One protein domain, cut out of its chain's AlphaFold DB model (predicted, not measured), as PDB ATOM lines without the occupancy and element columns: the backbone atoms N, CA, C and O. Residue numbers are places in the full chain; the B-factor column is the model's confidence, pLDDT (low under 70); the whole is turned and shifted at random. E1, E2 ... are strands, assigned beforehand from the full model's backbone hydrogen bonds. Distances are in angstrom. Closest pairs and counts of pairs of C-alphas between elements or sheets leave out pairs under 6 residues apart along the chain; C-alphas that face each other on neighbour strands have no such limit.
ATOM      1  N   TYR A 156     -40.735  35.119 -79.343       94.94
ATOM      2  CA  TYR A 156     -40.474  36.399 -78.703       94.94
ATOM      3  C   TYR A 156     -39.001  36.774 -78.830       94.94
ATOM      4  O   TYR A 156     -38.117  36.039 -78.368       94.94
ATOM      5  N   VAL A 157     -38.757  37.950 -79.397       94.56
ATOM      6  CA  VAL A 157     -37.444  38.587 -79.477       94.56
ATOM      7  C   VAL A 157     -37.544  39.962 -78.835       94.56
ATOM      8  O   VAL A 157     -38.294  40.816 -79.301       94.56
ATOM      9  N   ASN A 158     -36.823  40.162 -77.730       91.69
ATOM     10  CA  ASN A 158     -36.864  41.395 -76.935       91.69
ATOM     11  C   ASN A 158     -38.298  41.881 -76.601       91.69
ATOM     12  O   ASN A 158     -38.627  43.060 -76.720       91.69
ATOM     13  N   GLY A 159     -39.185  40.946 -76.238       92.00
ATOM     14  CA  GLY A 159     -40.582  41.235 -75.891       92.00
ATOM     15  C   GLY A 159     -41.517  41.521 -77.074       92.00
ATOM     16  O   GLY A 159     -42.678  41.852 -76.842       92.00
ATOM     17  N   ILE A 160     -41.044  41.386 -78.316       95.94
ATOM     18  CA  ILE A 160     -41.845  41.486 -79.541       95.94
ATOM     19  C   ILE A 160     -42.056  40.083 -80.103       95.94
ATOM     20  O   ILE A 160     -41.095  39.348 -80.333       95.94
ATOM     21  N   PHE A 161     -43.314  39.710 -80.311       96.69
ATOM     22  CA  PHE A 161     -43.693  38.449 -80.926       96.69
ATOM     23  C   PHE A 161     -43.656  38.560 -82.451       96.69
ATOM     24  O   PHE A 161     -44.258  39.465 -83.043       96.69
ATOM     25  N   TYR A 162     -42.951  37.620 -83.074       95.31
ATOM     26  CA  TYR A 162     -42.910  37.446 -84.519       95.31
ATOM     27  C   TYR A 162     -43.707  36.207 -84.908       95.31
ATOM     28  O   TYR A 162     -43.537  35.152 -84.299       95.31
ATOM     29  N   ASP A 163     -44.542  36.325 -85.935       93.25
ATOM     30  CA  ASP A 163     -45.348  35.222 -86.453       93.25
ATOM     31  C   ASP A 163     -44.517  34.194 -87.246       93.25
ATOM     32  O   ASP A 163     -43.296  34.303 -87.378       93.25
ATOM     33  N   GLU A 164     -45.174  33.159 -87.767       91.38
ATOM     34  CA  GLU A 164     -44.558  32.118 -88.612       91.38
ATOM     35  C   GLU A 164     -43.954  32.648 -89.920       91.38
ATOM     36  O   GLU A 164     -43.072  32.020 -90.498       91.38
ATOM     37  N   ASN A 165     -44.379  33.831 -90.365       91.00
ATOM     38  CA  ASN A 165     -43.846  34.506 -91.541       91.00
ATOM     39  C   ASN A 165     -42.744  35.513 -91.177       91.00
ATOM     40  O   ASN A 165     -42.345  36.315 -92.026       91.00
ATOM     41  N   LYS A 166     -42.245  35.483 -89.930       91.88
ATOM     42  CA  LYS A 166     -41.206  36.378 -89.393       91.88
ATOM     43  C   LYS A 166     -41.631  37.852 -89.406       91.88
ATOM     44  O   LYS A 166     -40.786  38.745 -89.481       91.88
ATOM     45  N   ARG A 167     -42.935  38.130 -89.333       91.69
ATOM     46  CA  ARG A 167     -43.494  39.487 -89.254       91.69
ATOM     47  C   ARG A 167     -43.893  39.805 -87.823       91.69
ATOM     48  O   ARG A 167     -44.295  38.924 -87.073       91.69
ATOM     49  N   VAL A 168     -43.790  41.077 -87.448       94.38
ATOM     50  CA  VAL A 168     -44.273  41.558 -86.147       94.38
ATOM     51  C   VAL A 168     -45.779  41.302 -86.055       94.38
ATOM     52  O   VAL A 168     -46.537  41.753 -86.919       94.38
ATOM     53  N   ALA A 169     -46.204  40.581 -85.020       96.06
ATOM     54  CA  ALA A 169     -47.587  40.150 -84.870       96.06
ATOM     55  C   ALA A 169     -48.547  41.334 -84.650       96.06
ATOM     56  O   ALA A 169     -48.340  42.167 -83.770       96.06
ATOM     57  N   ASN A 170     -49.610  41.403 -85.451       96.12
ATOM     58  CA  ASN A 170     -50.609  42.482 -85.432       96.12
ATOM     59  C   ASN A 170     -52.056  41.959 -85.519       96.12
ATOM     60  O   ASN A 170     -52.933  42.616 -86.077       96.12
ATOM     61  N   TRP A 171     -52.286  40.739 -85.034       96.50
ATOM     62  CA  TRP A 171     -53.571  40.046 -85.098       96.50
ATOM     63  C   TRP A 171     -53.658  38.964 -84.014       96.50
ATOM     64  O   TRP A 171     -52.803  38.896 -83.131       96.50
ATOM     65  N   TRP A 172     -54.670  38.103 -84.085       96.94
ATOM     66  CA  TRP A 172     -54.713  36.839 -83.357       96.94
ATOM     67  C   TRP A 172     -53.599  35.896 -83.817       96.94
ATOM     68  O   TRP A 172     -53.530  35.547 -84.996       96.94
ATOM     69  N   TYR A 173     -52.766  35.457 -82.878       96.56
ATOM     70  CA  TYR A 173     -51.759  34.422 -83.088       96.56
ATOM     71  C   TYR A 173     -51.680  33.499 -81.875       96.56
ATOM     72  O   TYR A 173     -51.873  33.940 -80.741       96.56
ATOM     73  N   ASP A 174     -51.357  32.234 -82.124       95.06
ATOM     74  CA  ASP A 174     -50.937  31.289 -81.093       95.06
ATOM     75  C   ASP A 174     -49.444  31.490 -80.801       95.06
ATOM     76  O   ASP A 174     -48.604  31.349 -81.698       95.06
ATOM     77  N   ASP A 175     -49.116  31.862 -79.563       94.12
ATOM     78  CA  ASP A 175     -47.734  32.087 -79.127       94.12
ATOM     79  C   ASP A 175     -47.066  30.852 -78.504       94.12
ATOM     80  O   ASP A 175     -45.941  30.944 -78.006       94.12
ATOM     81  N   GLY A 176     -47.742  29.701 -78.561       91.19
ATOM     82  CA  GLY A 176     -47.320  28.429 -77.985       91.19
ATOM     83  C   GLY A 176     -47.941  28.137 -76.617       91.19
ATOM     84  O   GLY A 176     -47.902  26.990 -76.178       91.19
ATOM     85  N   GLU A 177     -48.521  29.138 -75.948       93.88
ATOM     86  CA  GLU A 177     -49.313  28.943 -74.730       93.88
ATOM     87  C   GLU A 177     -50.814  28.951 -75.042       93.88
ATOM     88  O   GLU A 177     -51.557  28.086 -74.578       93.88
ATOM     89  N   ALA A 178     -51.265  29.943 -75.810       96.31
ATOM     90  CA  ALA A 178     -52.644  30.084 -76.256       96.31
ATOM     91  C   ALA A 178     -52.739  31.092 -77.411       96.31
ATOM     92  O   ALA A 178     -51.768  31.746 -77.792       96.31
ATOM     93  N   TRP A 179     -53.958  31.284 -77.914       96.56
ATOM     94  CA  TRP A 179     -54.272  32.387 -78.813       96.56
ATOM     95  C   TRP A 179     -54.344  33.717 -78.061       96.56
ATOM     96  O   TRP A 179     -55.055  33.849 -77.061       96.56
ATOM     97  N   TYR A 180     -53.641  34.717 -78.587       97.69
ATOM     98  CA  TYR A 180     -53.649  36.089 -78.099       97.69
ATOM     99  C   TYR A 180     -53.751  37.072 -79.268       97.69
ATOM    100  O   TYR A 180     -53.195  36.850 -80.342       97.69
ATOM    101  N   PHE A 181     -54.441  38.183 -79.050       97.81
ATOM    102  CA  PHE A 181     -54.486  39.319 -79.952       97.81
ATOM    103  C   PHE A 181     -53.271  40.216 -79.716       97.81
ATOM    104  O   PHE A 181     -53.059  40.741 -78.615       97.81
ATOM    105  N   PHE A 182     -52.472  40.404 -80.759       97.50
ATOM    106  CA  PHE A 182     -51.268  41.222 -80.738       97.50
ATOM    107  C   PHE A 182     -51.470  42.537 -81.482       97.50
ATOM    108  O   PHE A 182     -52.153  42.602 -82.501       97.50
ATOM    109  N   LYS A 183     -50.800  43.581 -81.002       96.62
ATOM    110  CA  LYS A 183     -50.607  44.846 -81.707       96.62
ATOM    111  C   LYS A 183     -49.154  45.266 -81.549       96.62
ATOM    112  O   LYS A 183     -48.632  45.265 -80.434       96.62
ATOM    113  N   ASP A 184     -48.494  45.563 -82.661       95.44
ATOM    114  CA  ASP A 184     -47.067  45.890 -82.725       95.44
ATOM    115  C   ASP A 184     -46.185  44.838 -82.017       95.44
ATOM    116  O   ASP A 184     -45.201  45.150 -81.348       95.44
ATOM    117  N   GLY A 185     -46.574  43.564 -82.133       94.75
ATOM    118  CA  GLY A 185     -45.892  42.399 -81.568       94.75
ATOM    119  C   GLY A 185     -46.061  42.219 -80.063       94.75
ATOM    120  O   GLY A 185     -45.432  41.335 -79.489       94.75
ATOM    121  N   LYS A 186     -46.906  43.013 -79.402       97.06
ATOM    122  CA  LYS A 186     -47.220  42.869 -77.975       97.06
ATOM    123  C   LYS A 186     -48.665  42.431 -77.786       97.06
ATOM    124  O   LYS A 186     -49.542  42.873 -78.523       97.06
ATOM    125  N   LYS A 187     -48.920  41.595 -76.775       97.56
ATOM    126  CA  LYS A 187     -50.284  41.225 -76.369       97.56
ATOM    127  C   LYS A 187     -51.069  42.498 -76.040       97.56
ATOM    128  O   LYS A 187     -50.659  43.277 -75.176       97.56
ATOM    129  N   LEU A 188     -52.174  42.731 -76.741       96.69
ATOM    130  CA  LEU A 188     -52.907  43.987 -76.639       96.69
ATOM    131  C   LEU A 188     -53.568  44.129 -75.262       96.69
ATOM    132  O   LEU A 188     -54.269  43.237 -74.791       96.69
ATOM    133  N   THR A 189     -53.385  45.285 -74.633       95.38
ATOM    134  CA  THR A 189     -54.228  45.744 -73.526       95.38
ATOM    135  C   THR A 189     -54.821  47.084 -73.926       95.38
ATOM    136  O   THR A 189     -54.081  47.993 -74.299       95.38
ATOM    137  N   GLY A 190     -56.144  47.200 -73.889       93.75
ATOM    138  CA  GLY A 190     -56.871  48.355 -74.403       93.75
ATOM    139  C   GLY A 190     -57.827  47.967 -75.523       93.75
ATOM    140  O   GLY A 190     -58.449  46.918 -75.481       93.75
ATOM    141  N   GLU A 191     -57.997  48.840 -76.502       95.56
ATOM    142  CA  GLU A 191     -58.992  48.675 -77.559       95.56
ATOM    143  C   GLU A 191     -58.376  48.105 -78.838       95.56
ATOM    144  O   GLU A 191     -57.336  48.589 -79.296       95.56
ATOM    145  N   GLY A 192     -59.024  47.091 -79.412       94.75
ATOM    146  CA  GLY A 192     -58.605  46.423 -80.642       94.75
ATOM    147  C   GLY A 192     -59.782  46.165 -81.573       94.75
ATOM    148  O   GLY A 192     -60.942  46.280 -81.178       94.75
ATOM    149  N   THR A 193     -59.480  45.838 -82.825       96.00
ATOM    150  CA  THR A 193     -60.488  45.458 -83.817       96.00
ATOM    151  C   THR A 193     -60.029  44.190 -84.506       96.00
ATOM    152  O   THR A 193     -58.931  44.167 -85.061       96.00
ATOM    153  N   ASP A 194     -60.858  43.158 -84.455       94.69
ATOM    154  CA  ASP A 194     -60.644  41.906 -85.165       94.69
ATOM    155  C   ASP A 194     -61.795  41.629 -86.147       94.69
ATOM    156  O   ASP A 194     -62.523  42.542 -86.543       94.69
ATOM    157  N   ALA A 195     -61.938  40.378 -86.590       94.69
ATOM    158  CA  ALA A 195     -62.989  39.987 -87.524       94.69
ATOM    159  C   ALA A 195     -64.413  40.104 -86.942       94.69
ATOM    160  O   ALA A 195     -65.360  40.236 -87.715       94.69
ATOM    161  N   ASN A 196     -64.565  40.073 -85.616       92.00
ATOM    162  CA  ASN A 196     -65.850  40.159 -84.916       92.00
ATOM    163  C   ASN A 196     -66.236  41.601 -84.573       92.00
ATOM    164  O   ASN A 196     -67.383  41.872 -84.221       92.00
ATOM    165  N   GLY A 197     -65.309  42.542 -84.749       94.00
ATOM    166  CA  GLY A 197     -65.543  43.956 -84.537       94.00
ATOM    167  C   GLY A 197     -64.579  44.540 -83.523       94.00
ATOM    168  O   GLY A 197     -63.415  44.153 -83.424       94.00
ATOM    169  N   LYS A 198     -65.043  45.583 -82.842       95.94
ATOM    170  CA  LYS A 198     -64.232  46.408 -81.957       95.94
ATOM    171  C   LYS A 198     -64.476  45.998 -80.509       95.94
ATOM    172  O   LYS A 198     -65.579  46.193 -80.020       95.94
ATOM    173  N   HIS A 199     -63.424  45.556 -79.826       95.88
ATOM    174  CA  HIS A 199     -63.503  44.978 -78.483       95.88
ATOM    175  C   HIS A 199     -62.427  45.552 -77.549       95.88
ATOM    176  O   HIS A 199     -61.418  46.129 -77.984       95.88
ATOM    177  N   LYS A 200     -62.624  45.395 -76.238       96.19
ATOM    178  CA  LYS A 200     -61.590  45.610 -75.219       96.19
ATOM    179  C   LYS A 200     -60.810  44.323 -74.976       96.19
ATOM    180  O   LYS A 200     -61.370  43.238 -74.879       96.19
ATOM    181  N   PHE A 201     -59.506  44.473 -74.808       96.69
ATOM    182  CA  PHE A 201     -58.561  43.395 -74.579       96.69
ATOM    183  C   PHE A 201     -57.758  43.649 -73.308       96.69
ATOM    184  O   PHE A 201     -57.431  44.792 -72.967       96.69
ATOM    185  N   LYS A 202     -57.378  42.568 -72.633       96.19
ATOM    186  CA  LYS A 202     -56.434  42.570 -71.519       96.19
ATOM    187  C   LYS A 202     -55.439  41.441 -71.722       96.19
ATOM    188  O   LYS A 202     -55.816  40.274 -71.778       96.19
ATOM    189  N   ASN A 203     -54.161  41.799 -71.830       95.69
ATOM    190  CA  ASN A 203     -53.077  40.857 -72.098       95.69
ATOM    191  C   ASN A 203     -53.364  39.927 -73.298       95.69
ATOM    192  O   ASN A 203     -53.144  38.720 -73.236       95.69
ATOM    193  N   GLY A 204     -53.888  40.494 -74.385       96.25
ATOM    194  CA  GLY A 204     -54.166  39.799 -75.640       96.25
ATOM    195  C   GLY A 204     -55.403  38.904 -75.623       96.25
ATOM    196  O   GLY A 204     -55.711  38.302 -76.637       96.25
ATOM    197  N   LYS A 205     -56.143  38.812 -74.519       97.00
ATOM    198  CA  LYS A 205     -57.454  38.151 -74.498       97.00
ATOM    199  C   LYS A 205     -58.553  39.194 -74.498       97.00
ATOM    200  O   LYS A 205     -58.310  40.324 -74.066       97.00
ATOM    201  N   TYR A 206     -59.744  38.822 -74.955       96.75
ATOM    202  CA  TYR A 206     -60.922  39.646 -74.722       96.75
ATOM    203  C   TYR A 206     -61.060  39.947 -73.225       96.75
ATOM    204  O   TYR A 206     -60.765  39.109 -72.369       96.75
ATOM    205  N   LEU A 207     -61.417  41.186 -72.902       96.06
ATOM    206  CA  LEU A 207     -61.580  41.617 -71.524       96.06
ATOM    207  C   LEU A 207     -62.891  41.059 -70.963       96.06
ATOM    208  O   LEU A 207     -63.960  41.521 -71.350       96.06
ATOM    209  N   THR A 208     -62.783  40.178 -69.975       95.88
ATOM    210  CA  THR A 208     -63.871  39.885 -69.034       95.88
ATOM    211  C   THR A 208     -63.521  40.494 -67.679       95.88
ATOM    212  O   THR A 208     -62.451  40.222 -67.121       95.88
ATOM    213  N   GLY A 209     -64.377  41.378 -67.170       95.19
ATOM    214  CA  GLY A 209     -64.188  42.073 -65.898       95.19
ATOM    215  C   GLY A 209     -64.345  43.593 -65.968       95.19
ATOM    216  O   GLY A 209     -64.719  44.178 -66.982       95.19
ATOM    217  N   TYR A 210     -64.034  44.252 -64.848       94.56
ATOM    218  CA  TYR A 210     -64.171  45.702 -64.716       94.56
ATOM    219  C   TYR A 210     -62.986  46.474 -65.309       94.56
ATOM    220  O   TYR A 210     -61.823  46.224 -64.981       94.56
ATOM    221  N   LEU A 211     -63.312  47.504 -66.084       92.81
ATOM    222  CA  LEU A 211     -62.430  48.594 -66.483       92.81
ATOM    223  C   LEU A 211     -63.144  49.911 -66.163       92.81
ATOM    224  O   LEU A 211     -64.233  50.159 -66.666       92.81
ATOM    225  N   GLU A 212     -62.563  50.732 -65.284       91.06
ATOM    226  CA  GLU A 212     -63.132  52.036 -64.887       91.06
ATOM    227  C   GLU A 212     -64.599  51.964 -64.397       91.06
ATOM    228  O   GLU A 212     -65.423  52.825 -64.696       91.06
ATOM    229  N   ASN A 213     -64.933  50.933 -63.608       91.88
ATOM    230  CA  ASN A 213     -66.290  50.631 -63.110       91.88
ATOM    231  C   ASN A 213     -67.318  50.239 -64.186       91.88
ATOM    232  O   ASN A 213     -68.512  50.164 -63.894       91.88
ATOM    233  N   ILE A 214     -66.869  49.965 -65.407       95.75
ATOM    234  CA  ILE A 214     -67.676  49.400 -66.482       95.75
ATOM    235  C   ILE A 214     -67.281  47.936 -66.647       95.75
ATOM    236  O   ILE A 214     -66.098  47.613 -66.765       95.75
ATOM    237  N   PHE A 215     -68.265  47.048 -66.596       96.94
ATOM    238  CA  PHE A 215     -68.074  45.618 -66.756       96.94
ATOM    239  C   PHE A 215     -68.145  45.228 -68.230       96.94
ATOM    240  O   PHE A 215     -69.098  45.578 -68.937       96.94
ATOM    241  N   TYR A 216     -67.136  44.484 -68.659       97.12
ATOM    242  CA  TYR A 216     -67.055  43.900 -69.983       97.12
ATOM    243  C   TYR A 216     -67.142  42.380 -69.875       97.12
ATOM    244  O   TYR A 216     -66.584  41.803 -68.944       97.12
ATOM    245  N   GLU A 217     -67.819  41.758 -70.830       96.44
ATOM    246  CA  GLU A 217     -67.857  40.311 -71.037       96.44
ATOM    247  C   GLU A 217     -67.403  40.061 -72.471       96.44
ATOM    248  O   GLU A 217     -67.898  40.721 -73.387       96.44
ATOM    249  N   ASP A 218     -66.415  39.186 -72.663       94.69
ATOM    250  CA  ASP A 218     -65.831  38.908 -73.979       94.69
ATOM    251  C   ASP A 218     -65.419  40.178 -74.753       94.69
ATOM    252  O   ASP A 218     -65.457  40.255 -75.977       94.69
ATOM    253  N   GLY A 219     -64.939  41.188 -74.021       94.75
ATOM    254  CA  GLY A 219     -64.432  42.437 -74.582       94.75
ATOM    255  C   GLY A 219     -65.506  43.467 -74.929       94.75
ATOM    256  O   GLY A 219     -65.145  44.598 -75.271       94.75
ATOM    257  N   ASP A 220     -66.785  43.139 -74.766       95.88
ATOM    258  CA  ASP A 220     -67.922  44.019 -75.034       95.88
ATOM    259  C   ASP A 220     -68.623  44.465 -73.754       95.88
ATOM    260  O   ASP A 220     -68.522  43.830 -72.709       95.88
ATOM    261  N   LEU A 221     -69.337  45.594 -73.815       95.44
ATOM    262  CA  LEU A 221     -70.145  46.061 -72.685       95.44
ATOM    263  C   LEU A 221     -71.192  45.003 -72.329       95.44
ATOM    264  O   LEU A 221     -72.073  44.714 -73.147       95.44
ATOM    265  N   CYS A 222     -71.162  44.491 -71.096       96.81
ATOM    266  CA  CYS A 222     -72.180  43.537 -70.671       96.81
ATOM    267  C   CYS A 222     -73.553  44.236 -70.618       96.81
ATOM    268  O   CYS A 222     -73.741  45.269 -69.965       96.81
ATOM    269  N   ASN A 223     -74.516  43.666 -71.341       96.44
ATOM    270  CA  ASN A 223     -75.908  44.117 -71.434       96.44
ATOM    271  C   ASN A 223     -76.885  42.999 -71.036       96.44
ATOM    272  O   ASN A 223     -78.006  42.916 -71.541       96.44
ATOM    273  N   TRP A 224     -76.419  42.095 -70.173       97.38
ATOM    274  CA  TRP A 224     -77.137  40.896 -69.771       97.38
ATOM    275  C   TRP A 224     -76.728  40.451 -68.361       97.38
ATOM    276  O   TRP A 224     -76.008  41.157 -67.657       97.38
ATOM    277  N   TRP A 225     -77.199  39.281 -67.938       97.38
ATOM    278  CA  TRP A 225     -76.650  38.564 -66.793       97.38
ATOM    279  C   TRP A 225     -75.191  38.158 -67.060       97.38
ATOM    280  O   TRP A 225     -74.943  37.392 -67.987       97.38
ATOM    281  N   CYS A 226     -74.264  38.642 -66.234       96.62
ATOM    282  CA  CYS A 226     -72.846  38.268 -66.236       96.62
ATOM    283  C   CYS A 226     -72.386  37.954 -64.797       96.62
ATOM    284  O   CYS A 226     -72.900  38.548 -63.840       96.62
ATOM    285  N   ASP A 227     -71.430  37.036 -64.639       96.50
ATOM    286  CA  ASP A 227     -70.754  36.771 -63.362       96.50
ATOM    287  C   ASP A 227     -69.573  37.736 -63.208       96.50
ATOM    288  O   ASP A 227     -68.627  37.713 -63.993       96.50
ATOM    289  N   ASP A 228     -69.622  38.604 -62.197       94.81
ATOM    290  CA  ASP A 228     -68.575  39.607 -61.983       94.81
ATOM    291  C   ASP A 228     -67.403  39.124 -61.111       94.81
ATOM    292  O   ASP A 228     -66.544  39.921 -60.713       94.81
ATOM    293  N   GLY A 229     -67.375  37.826 -60.804       93.31
ATOM    294  CA  GLY A 229     -66.428  37.171 -59.907       93.31
ATOM    295  C   GLY A 229     -66.869  37.166 -58.443       93.31
ATOM    296  O   GLY A 229     -66.197  36.547 -57.616       93.31
ATOM    297  N   LYS A 230     -67.966  37.851 -58.091       94.12
ATOM    298  CA  LYS A 230     -68.602  37.754 -56.764       94.12
ATOM    299  C   LYS A 230     -69.930  37.015 -56.825       94.12
ATOM    300  O   LYS A 230     -70.219  36.233 -55.926       94.12
ATOM    301  N   ASP A 231     -70.750  37.336 -57.820       97.00
ATOM    302  CA  ASP A 231     -72.075  36.761 -58.043       97.00
ATOM    303  C   ASP A 231     -72.556  37.151 -59.459       97.00
ATOM    304  O   ASP A 231     -71.945  37.975 -60.144       97.00
ATOM    305  N   TRP A 232     -73.698  36.619 -59.880       96.88
ATOM    306  CA  TRP A 232     -74.380  36.984 -61.116       96.88
ATOM    307  C   TRP A 232     -75.131  38.305 -60.974       96.88
ATOM    308  O   TRP A 232     -75.937  38.467 -60.057       96.88
ATOM    309  N   PHE A 233     -74.948  39.236 -61.904       97.94
ATOM    310  CA  PHE A 233     -75.693  40.496 -61.946       97.94
ATOM    311  C   PHE A 233     -76.178  40.789 -63.361       97.94
ATOM    312  O   PHE A 233     -75.501  40.482 -64.335       97.94
ATOM    313  N   PHE A 234     -77.345  41.412 -63.475       98.06
ATOM    314  CA  PHE A 234     -77.842  41.963 -64.721       98.06
ATOM    315  C   PHE A 234     -77.209  43.331 -64.963       98.06
ATOM    316  O   PHE A 234     -77.378  44.266 -64.169       98.06
ATOM    317  N   PHE A 235     -76.496  43.457 -66.073       98.00
ATOM    318  CA  PHE A 235     -75.868  44.693 -66.500       98.00
ATOM    319  C   PHE A 235     -76.631  45.334 -67.655       98.00
ATOM    320  O   PHE A 235     -77.270  44.673 -68.470       98.00
ATOM    321  N   LYS A 236     -76.530  46.655 -67.733       97.12
ATOM    322  CA  LYS A 236     -76.906  47.451 -68.891       97.12
ATOM    323  C   LYS A 236     -75.825  48.494 -69.109       97.12
ATOM    324  O   LYS A 236     -75.431  49.174 -68.161       97.12
ATOM    325  N   ASP A 237     -75.319  48.580 -70.333       95.88
ATOM    326  CA  ASP A 237     -74.184  49.429 -70.699       95.88
ATOM    327  C   ASP A 237     -72.967  49.204 -69.772       95.88
ATOM    328  O   ASP A 237     -72.282  50.142 -69.360       95.88
ATOM    329  N   GLY A 238     -72.740  47.944 -69.375       95.94
ATOM    330  CA  GLY A 238     -71.667  47.527 -68.469       95.94
ATOM    331  C   GLY A 238     -71.839  47.952 -67.005       95.94
ATOM    332  O   GLY A 238     -70.926  47.766 -66.206       95.94
ATOM    333  N   LYS A 239     -72.990  48.504 -66.600       97.06
ATOM    334  CA  LYS A 239     -73.288  48.846 -65.196       97.06
ATOM    335  C   LYS A 239     -74.392  47.962 -64.641       97.06
ATOM    336  O   LYS A 239     -75.351  47.660 -65.346       97.06
ATOM    337  N   LYS A 240     -74.290  47.584 -63.364       97.56
ATOM    338  CA  LYS A 240     -75.353  46.845 -62.669       97.56
ATOM    339  C   LYS A 240     -76.653  47.641 -62.739       97.56
ATOM    340  O   LYS A 240     -76.699  48.802 -62.332       97.56
ATOM    341  N   LEU A 241     -77.694  47.029 -63.288       97.50
ATOM    342  CA  LEU A 241     -78.931  47.731 -63.600       97.50
ATOM    343  C   LEU A 241     -79.758  48.002 -62.337       97.50
ATOM    344  O   LEU A 241     -80.082  47.082 -61.589       97.50
TER     345      LEU A 241
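This is residues 156 to 241 of the 612 residues of the protein "Peptidase_C39_2 domain-containing protein" of Tissierellia bacterium KA00581 (UniProt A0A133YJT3). Look for a short solenoid: four small strand hairpins, E2 with E3, E4 with E5, E6 with E7 and E8 with E9, follow one another in a row along the longest axis. E4 and E5 lie in the middle, with E1 towards one end and E9 towards the other. The printed part has 86 residues, with no named helix and nine named strands, E1 to E9 in chain order; E2 to E9 make four antiparallel sheets of two strands, and E1 pairs with no named strand; the class is all strand, with 37 residues in named elements, under half. The whole is only just loose, close to compact, with a radius of gyration of the C-alphas of 14.8 A, and only just a rod, spanning 47 by 23 by 18 A.

Find C-alpha 190 at (-56.871, 48.355, -74.403), where E4 begins; it runs 13.1 A to residue 194, and E5, residues 197 to 202, runs 15.9 A. Before them come E1, residues 160 to 162, E2, 172 to 174, and E3, 179 to 183. After them come E6, 209 to 211, E7, 214 to 217, E8, 225 to 227, and E9, 232 to 236, ending at C-alpha 236, (-76.906, 47.451, -68.891).

In the hairpin E4 and E5, N 192 and O 199 are 2.9 A apart, within hydrogen-bond range. The closest C-alphas of E3 and E5, Phe 181 and Phe 201, are 7.9 A apart; those of E5 and E7, Lys 200 and Tyr 216, 7.8 A. E1 pairs with no named strand and is near E3, with 5 pairs of C-alphas within 10 A.

The farthest C-alphas, Lys 166 and Leu 241, are 47.1 A apart. The printed part has no cut, no link is long, and no printed residue is under 70 in pLDDT.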